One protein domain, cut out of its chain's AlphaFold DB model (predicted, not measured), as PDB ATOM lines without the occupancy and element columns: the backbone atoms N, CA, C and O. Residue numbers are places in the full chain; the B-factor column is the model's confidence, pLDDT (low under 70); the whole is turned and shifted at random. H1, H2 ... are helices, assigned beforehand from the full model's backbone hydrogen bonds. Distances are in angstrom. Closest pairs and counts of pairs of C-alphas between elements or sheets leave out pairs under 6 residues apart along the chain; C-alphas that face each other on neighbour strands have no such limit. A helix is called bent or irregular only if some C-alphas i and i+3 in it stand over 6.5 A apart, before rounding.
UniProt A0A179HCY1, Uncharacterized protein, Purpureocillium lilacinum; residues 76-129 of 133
ATOM      1  N   PRO A  76      64.362 183.828  88.249       96.38
ATOM      2  CA  PRO A  76      65.003 184.961  88.904       96.38
ATOM      3  C   PRO A  76      66.537 184.825  88.782       96.38
ATOM      4  O   PRO A  76      67.035 183.705  88.607       96.38
ATOM      5  N   PRO A  77      67.310 185.924  88.890       96.75
ATOM      6  CA  PRO A  77      68.723 185.907  88.527       96.75
ATOM      7  C   PRO A  77      69.549 184.843  89.258       96.75
ATOM      8  O   PRO A  77      70.291 184.137  88.586       96.75
ATOM      9  N   ARG A  78      69.355 184.609  90.568       95.44
ATOM     10  CA  ARG A  78      70.021 183.523  91.328       95.44
ATOM     11  C   ARG A  78      69.896 182.121  90.719       95.44
ATOM     12  O   ARG A  78      70.771 181.290  90.936       95.44
ATOM     13  N   TRP A  79      68.860 181.844  89.929       96.88
ATOM     14  CA  TRP A  79      68.655 180.543  89.279       96.88
ATOM     15  C   TRP A  79      69.282 180.444  87.874       96.88
ATOM     16  O   TRP A  79      69.166 179.406  87.220       96.88
ATOM     17  N   LEU A  80      69.987 181.481  87.399       97.12
ATOM     18  CA  LEU A  80      70.569 181.501  86.052       97.12
ATOM     19  C   LEU A  80      71.602 180.394  85.814       97.12
ATOM     20  O   LEU A  80      71.579 179.807  84.736       97.12
ATOM     21  N   LYS A  81      72.453 180.049  86.794       95.62
ATOM     22  CA  LYS A  81      73.386 178.911  86.647       95.62
ATOM     23  C   LYS A  81      72.653 177.588  86.426       95.62
ATOM     24  O   LYS A  81      72.953 176.882  85.473       95.62
ATOM     25  N   HIS A  82      71.620 177.316  87.220       95.38
ATOM     26  CA  HIS A  82      70.810 176.109  87.055       95.38
ATOM     27  C   HIS A  82      70.107 176.067  85.688       95.38
ATOM     28  O   HIS A  82      70.081 175.031  85.023       95.38
ATOM     29  N   MET A  83      69.563 177.202  85.228       97.44
ATOM     30  CA  MET A  83      69.008 177.305  83.876       97.44
ATOM     31  C   MET A  83      70.080 177.030  82.810       97.44
ATOM     32  O   MET A  83      69.801 176.313  81.850       97.44
ATOM     33  N   ILE A  84      71.290 177.582  82.969       97.56
ATOM     34  CA  ILE A  84      72.420 177.360  82.060       97.56
ATOM     35  C   ILE A  84      72.733 175.861  81.960       97.56
ATOM     36  O   ILE A  84      72.756 175.317  80.852       97.56
ATOM     37  N   ASP A  85      72.885 175.185  83.098       95.62
ATOM     38  CA  ASP A  85      73.184 173.752  83.129       95.62
ATOM     39  C   ASP A  85      72.091 172.939  82.423       95.62
ATOM     40  O   ASP A  85      72.377 172.054  81.614       95.62
ATOM     41  N   CYS A  86      70.824 173.301  82.638       95.88
ATOM     42  CA  CYS A  86      69.688 172.647  82.000       95.88
ATOM     43  C   CYS A  86      69.635 172.874  80.479       95.88
ATOM     44  O   CYS A  86      69.475 171.919  79.714       95.88
ATOM     45  N   VAL A  87      69.741 174.123  80.012       97.06
ATOM     46  CA  VAL A  87      69.616 174.462  78.582       97.06
ATOM     47  C   VAL A  87      70.736 173.818  77.772       97.06
ATOM     48  O   VAL A  87      70.467 173.174  76.750       97.06
ATOM     49  N   TRP A  88      71.976 173.959  78.238       96.19
ATOM     50  CA  TRP A  88      73.163 173.530  77.502       96.19
ATOM     51  C   TRP A  88      73.688 172.146  77.928       96.19
ATOM     52  O   TRP A  88      74.755 171.749  77.470       96.19
ATOM     53  N   ASP A  89      72.906 171.394  78.718       93.44
ATOM     54  CA  ASP A  89      73.221 170.052  79.255       93.44
ATOM     55  C   ASP A  89      74.642 169.962  79.830       93.44
ATOM     56  O   ASP A  89      75.393 169.025  79.552       93.44
ATOM     57  N   ILE A  90      75.019 170.973  80.616       93.00
ATOM     58  CA  ILE A  90      76.309 171.004  81.303       93.00
ATOM     59  C   ILE A  90      76.205 170.045  82.484       93.00
ATOM     60  O   ILE A  90      75.277 170.127  83.290       93.00
ATOM     61  N   ARG A  91      77.138 169.098  82.556       87.00
ATOM     62  CA  ARG A  91      77.209 168.114  83.635       87.00
ATOM     63  C   ARG A  91      78.462 168.367  84.444       87.00
ATOM     64  O   ARG A  91      79.549 168.442  83.877       87.00
ATOM     65  N   HIS A  92      78.272 168.440  85.751       85.31
ATOM     66  CA  HIS A  92      79.346 168.498  86.729       85.31
ATOM     67  C   HIS A  92      79.390 167.143  87.421       85.31
ATOM     68  O   HIS A  92      78.392 166.716  88.005       85.31
ATOM     69  N   ASP A  93      80.513 166.437  87.305       82.06
ATOM     70  CA  ASP A  93      80.685 165.141  87.968       82.06
ATOM     71  C   ASP A  93      80.975 165.335  89.466       82.06
ATOM     72  O   ASP A  93      80.679 164.468  90.293       82.06
ATOM     73  N   THR A  94      81.520 166.500  89.827       83.62
ATOM     74  CA  THR A  94      81.835 166.904  91.195       83.62
ATOM     75  C   THR A  94      81.452 168.362  91.460       83.62
ATOM     76  O   THR A  94      81.269 169.158  90.543       83.62
ATOM     77  N   PHE A  95      81.370 168.735  92.741       76.56
ATOM     78  CA  PHE A  95      81.192 170.137  93.136       76.56
ATOM     79  C   PHE A  95      82.387 171.012  92.716       76.56
ATOM     80  O   PHE A  95      82.213 172.168  92.350       76.56
ATOM     81  N   GLU A  96      83.599 170.446  92.716       82.12
ATOM     82  CA  GLU A  96      84.807 171.141  92.257       82.12
ATOM     83  C   GLU A  96      84.738 171.455  90.754       82.12
ATOM     84  O   GLU A  96      85.191 172.518  90.331       82.12
ATOM     85  N   ASP A  97      84.125 170.576  89.951       82.75
ATOM     86  CA  ASP A  97      83.914 170.832  88.522       82.75
ATOM     87  C   ASP A  97      82.982 172.029  88.304       82.75
ATOM     88  O   ASP A  97      83.289 172.886  87.475       82.75
ATOM     89  N   GLU A  98      81.898 172.130  89.082       84.69
ATOM     90  CA  GLU A  98      80.966 173.265  89.023       84.69
ATOM     91  C   GLU A  98      81.662 174.583  89.397       84.69
ATOM     92  O   GLU A  98      81.490 175.596  88.715       84.69
ATOM     93  N   GLU A  99      82.480 174.584  90.455       83.12
ATOM     94  CA  GLU A  99      83.205 175.782  90.902       83.12
ATOM     95  C   GLU A  99      84.263 176.253  89.894       83.12
ATOM     96  O   GLU A  99      84.489 177.459  89.747       83.12
ATOM     97  N   LEU A 100      84.916 175.321  89.196       88.56
ATOM     98  CA  LEU A 100      85.953 175.623  88.207       88.56
ATOM     99  C   LEU A 100      85.394 175.898  86.804       88.56
ATOM    100  O   LEU A 100      86.131 176.388  85.941       88.56
ATOM    101  N   PHE A 101      84.119 175.595  86.556       92.81
ATOM    102  CA  PHE A 101      83.494 175.785  85.256       92.81
ATOM    103  C   PHE A 101      83.361 177.272  84.896       92.81
ATOM    104  O   PHE A 101      82.797 178.081  85.638       92.81
ATOM    105  N   ASP A 102      83.840 177.653  83.707       94.25
ATOM    106  CA  ASP A 102      83.699 179.028  83.225       94.25
ATOM    107  C   ASP A 102      82.294 179.276  82.663       94.25
ATOM    108  O   ASP A 102      82.001 179.037  81.490       94.25
ATOM    109  N   TYR A 103      81.421 179.810  83.515       95.06
ATOM    110  CA  TYR A 103      80.062 180.203  83.145       95.06
ATOM    111  C   TYR A 103      79.988 181.487  82.301       95.06
ATOM    112  O   TYR A 103      78.933 181.771  81.727       95.06
ATOM    113  N   LYS A 104      81.063 182.284  82.184       95.62
ATOM    114  CA  LYS A 104      81.011 183.610  81.530       95.62
ATOM    115  C   LYS A 104      80.495 183.571  80.084       95.62
ATOM    116  O   LYS A 104      79.659 184.415  79.751       95.62
ATOM    117  N   PRO A 105      80.903 182.616  79.223       96.88
ATOM    118  CA  PRO A 105      80.372 182.525  77.863       96.88
ATOM    119  C   PRO A 105      78.867 182.236  77.829       96.88
ATOM    120  O   PRO A 105      78.165 182.701  76.931       96.88
ATOM    121  N   TYR A 106      78.357 181.494  78.813       97.62
ATOM    122  CA  TYR A 106      76.938 181.169  78.917       97.62
ATOM    123  C   TYR A 106      76.130 182.349  79.449       97.62
ATOM    124  O   TYR A 106      75.059 182.619  78.919       97.62
ATOM    125  N   PHE A 107      76.668 183.125  80.392       97.81
ATOM    126  CA  PHE A 107      76.031 184.370  80.833       97.81
ATOM    127  C   PHE A 107      75.927 185.427  79.724       97.81
ATOM    128  O   PHE A 107      74.947 186.170  79.660       97.81
ATOM    129  N   ALA A 108      76.897 185.479  78.805       97.31
ATOM    130  CA  ALA A 108      76.768 186.313  77.611       97.31
ATOM    131  C   ALA A 108      75.556 185.873  76.767       97.31
ATOM    132  O   ALA A 108      74.732 186.700  76.381       97.31
ATOM    133  N   ARG A 109      75.384 184.556  76.577       97.50
ATOM    134  CA  ARG A 109      74.223 183.992  75.873       97.50
ATOM    135  C   ARG A 109      72.905 184.244  76.606       97.50
ATOM    136  O   ARG A 109      71.921 184.587  75.958       97.50
ATOM    137  N   THR A 110      72.844 184.096  77.932       97.31
ATOM    138  CA  THR A 110      71.610 184.379  78.690       97.31
ATOM    139  C   THR A 110      71.212 185.847  78.588       97.31
ATOM    140  O   THR A 110      70.022 186.140  78.467       97.31
ATOM    141  N   SER A 111      72.189 186.759  78.570       96.75
ATOM    142  CA  SER A 111      71.952 188.191  78.385       96.75
ATOM    143  C   SER A 111      71.384 188.489  76.994       96.75
ATOM    144  O   SER A 111      70.351 189.148  76.885       96.75
ATOM    145  N   GLU A 112      71.971 187.913  75.938       97.38
ATOM    146  CA  GLU A 112      71.461 188.020  74.560       97.38
ATOM    147  C   GLU A 112      70.046 187.439  74.404       97.38
ATOM    148  O   GLU A 112      69.224 187.965  73.652       97.38
ATOM    149  N   LEU A 113      69.742 186.362  75.133       96.94
ATOM    150  CA  LEU A 113      68.429 185.716  75.140       96.94
ATOM    151  C   LEU A 113      67.382 186.449  75.997       96.94
ATOM    152  O   LEU A 113      66.200 186.103  75.905       96.94
ATOM    153  N   GLY A 114      67.794 187.449  76.785       97.31
ATOM    154  CA  GLY A 114      66.928 188.260  77.644       97.31
ATOM    155  C   GLY A 114      66.607 187.648  79.011       97.31
ATOM    156  O   GLY A 114      65.650 188.084  79.644       97.31
ATOM    157  N   PHE A 115      67.367 186.648  79.468       97.38
ATOM    158  CA  PHE A 115      67.168 186.019  80.782       97.38
ATOM    159  C   PHE A 115      67.883 186.745  81.928       97.38
ATOM    160  O   PHE A 115      67.447 186.650  83.070       97.38
ATOM    161  N   GLY A 116      68.967 187.463  81.633       96.75
ATOM    162  CA  GLY A 116      69.783 188.162  82.628       96.75
ATOM    163  C   GLY A 116      71.278 187.957  82.400       96.75
ATOM    164  O   GLY A 116      71.694 187.102  81.612       96.75
ATOM    165  N   SER A 117      72.083 188.785  83.057       97.38
ATOM    166  CA  SER A 117      73.543 188.809  82.951       97.38
ATOM    167  C   SER A 117      74.235 188.189  84.171       97.38
ATOM    168  O   SER A 117      73.595 187.879  85.176       97.38
ATOM    169  N   LEU A 118      75.560 188.027  84.085       96.75
ATOM    170  CA  LEU A 118      76.379 187.630  85.234       96.75
ATOM    171  C   LEU A 118      76.257 188.646  86.381       96.75
ATOM    172  O   LEU A 118      76.085 188.244  87.524       96.75
ATOM    173  N   ASP A 119      76.255 189.943  86.067       97.06
ATOM    174  CA  ASP A 119      76.115 191.008  87.065       97.06
ATOM    175  C   ASP A 119      74.758 190.938  87.785       97.06
ATOM    176  O   ASP A 119      74.670 191.220  88.978       97.06
ATOM    177  N   ASP A 120      73.686 190.554  87.078       96.69
ATOM    178  CA  ASP A 120      72.369 190.346  87.693       96.69
ATOM    179  C   ASP A 120      72.379 189.148  88.644       96.69
ATOM    180  O   ASP A 120      71.825 189.236  89.736       96.69
ATOM    181  N   TYR A 121      73.025 188.047  88.241       95.88
ATOM    182  CA  TYR A 121      73.195 186.856  89.073       95.88
ATOM    183  C   TYR A 121      74.005 187.155  90.338       95.88
ATOM    184  O   TYR A 121      73.554 186.840  91.434       95.88
ATOM    185  N   GLU A 122      75.174 187.785  90.209       94.56
ATOM    186  CA  GLU A 122      76.051 188.096  91.345       94.56
ATOM    187  C   GLU A 122      75.402 189.088  92.315       94.56
ATOM    188  O   GLU A 122      75.508 188.920  93.531       94.56
ATOM    189  N   ARG A 123      74.692 190.095  91.789       95.69
ATOM    190  CA  ARG A 123      73.956 191.059  92.610       95.69
ATOM    191  C   ARG A 123      72.821 190.390  93.383       95.69
ATOM    192  O   ARG A 123      72.745 190.558  94.594       95.69
ATOM    193  N   ASP A 124      71.986 189.603  92.708       94.31
ATOM    194  CA  ASP A 124      70.858 188.910  93.340       94.31
ATOM    195  C   ASP A 124      71.338 187.872  94.365       94.31
ATOM    196  O   ASP A 124      70.767 187.781  95.446       94.31
ATOM    197  N   LEU A 125      72.429 187.149  94.084       90.38
ATOM    198  CA  LEU A 125      73.061 186.256  95.060       90.38
ATOM    199  C   LEU A 125      73.560 186.989  96.303       90.38
ATOM    200  O   LEU A 125      73.473 186.448  97.402       90.38
ATOM    201  N   ALA A 126      74.135 188.180  96.129       89.25
ATOM    202  CA  ALA A 126      74.573 188.971  97.261       89.25
ATOM    203  C   ALA A 126      73.358 189.418  98.078       89.25
ATOM    204  O   ALA A 126      73.344 189.203  99.279       89.25
ATOM    205  N   GLU A 127      72.339 189.996  97.444       88.69
ATOM    206  CA  GLU A 127      71.208 190.659  98.107       88.69
ATOM    207  C   GLU A 127      70.161 189.697  98.697       88.69
ATOM    208  O   GLU A 127      69.458 190.060  99.644       88.69
ATOM    209  N   PHE A 128      70.042 188.474  98.174       80.25
ATOM    210  CA  PHE A 128      68.993 187.545  98.585       80.25
ATOM    211  C   PHE A 128      69.069 187.191 100.080       80.25
ATOM    212  O   PHE A 128      70.086 186.710 100.575       80.25
ATOM    213  N   GLY A 129      67.962 187.396 100.803       64.88
ATOM    214  CA  GLY A 129      67.866 187.087 102.232       64.88
ATOM    215  C   GLY A 129      68.524 188.113 103.165       64.88
ATOM    216  O   GLY A 129      68.582 187.873 104.368       64.88
TER     217      GLY A 129
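AT A GLANCE: This is residues 76 to 129 of the 133 residues of an uncharacterized protein of Purpureocillium lilacinum (UniProt A0A179HCY1). Three crossed helices, H1, H3 and H4, make the core, with H3 and H4 each packing on a part of the longer H1. Between H1 and H3 the chain swings away from this core in a loop that holds the short helix H2 off to one side, with no helix touching it. The printed part has 54 residues with four named helices, in the order H1, H2, H3, H4, and no named strand; the class is all helix. The whole is compact, with a radius of gyration of the C-alphas of 11.1 A and spans of 28 by 27 by 15 A.

HOW THE PARTS SIT: H1, residues 77 to 88, is irregular: C-alphas 78 and 81 are 7.4 A apart. With residues 77 to 80 alone it touches H4, residues 118 to 127, at a steep tilt of 43 degrees, opposite ways; the closest C-alphas, of Pro 77 and Tyr 121, are 4.6 A apart. With residues 80 to 84 alone H1 touches H3, residues 104 to 113, about perpendicular at 84 degrees; the closest C-alphas, of Ile 84 and Tyr 106, are 6.7 A apart. H3 and H4 only just touch, with 3 pairs of C-alphas within 8 A, the closest being Phe 107 and Leu 118 at 5.5 A; they stand about perpendicular at 83 degrees. H2, residues 95 to 100, is apart from H1, H3 and H4. Each O i to N i+4 pair is within hydrogen-bond range in H2, H3 and H4, against 6 of 8 in H1.

IN THESE COORDINATES: H1 runs 17.2 A from C-alpha 77 at (68.723, 185.907, 88.527). H3 is 14.3 A long and H4 14.2 A, ending with C-alpha 127 at (71.208, 190.659, 98.107). H2 begins with C-alpha 95 at (81.192, 170.137, 93.136) and is 8.8 A long.

THE WHOLE: The C-alphas farthest apart, of Thr 94 and Gly 114, are 29.4 A apart. The printed part has no cut. The links from H2 to H3 and from H3 to H4 are tight, and that from H1 to H2 is short. The mean pLDDT of the printed part is 92.6; residue 129 is under 70.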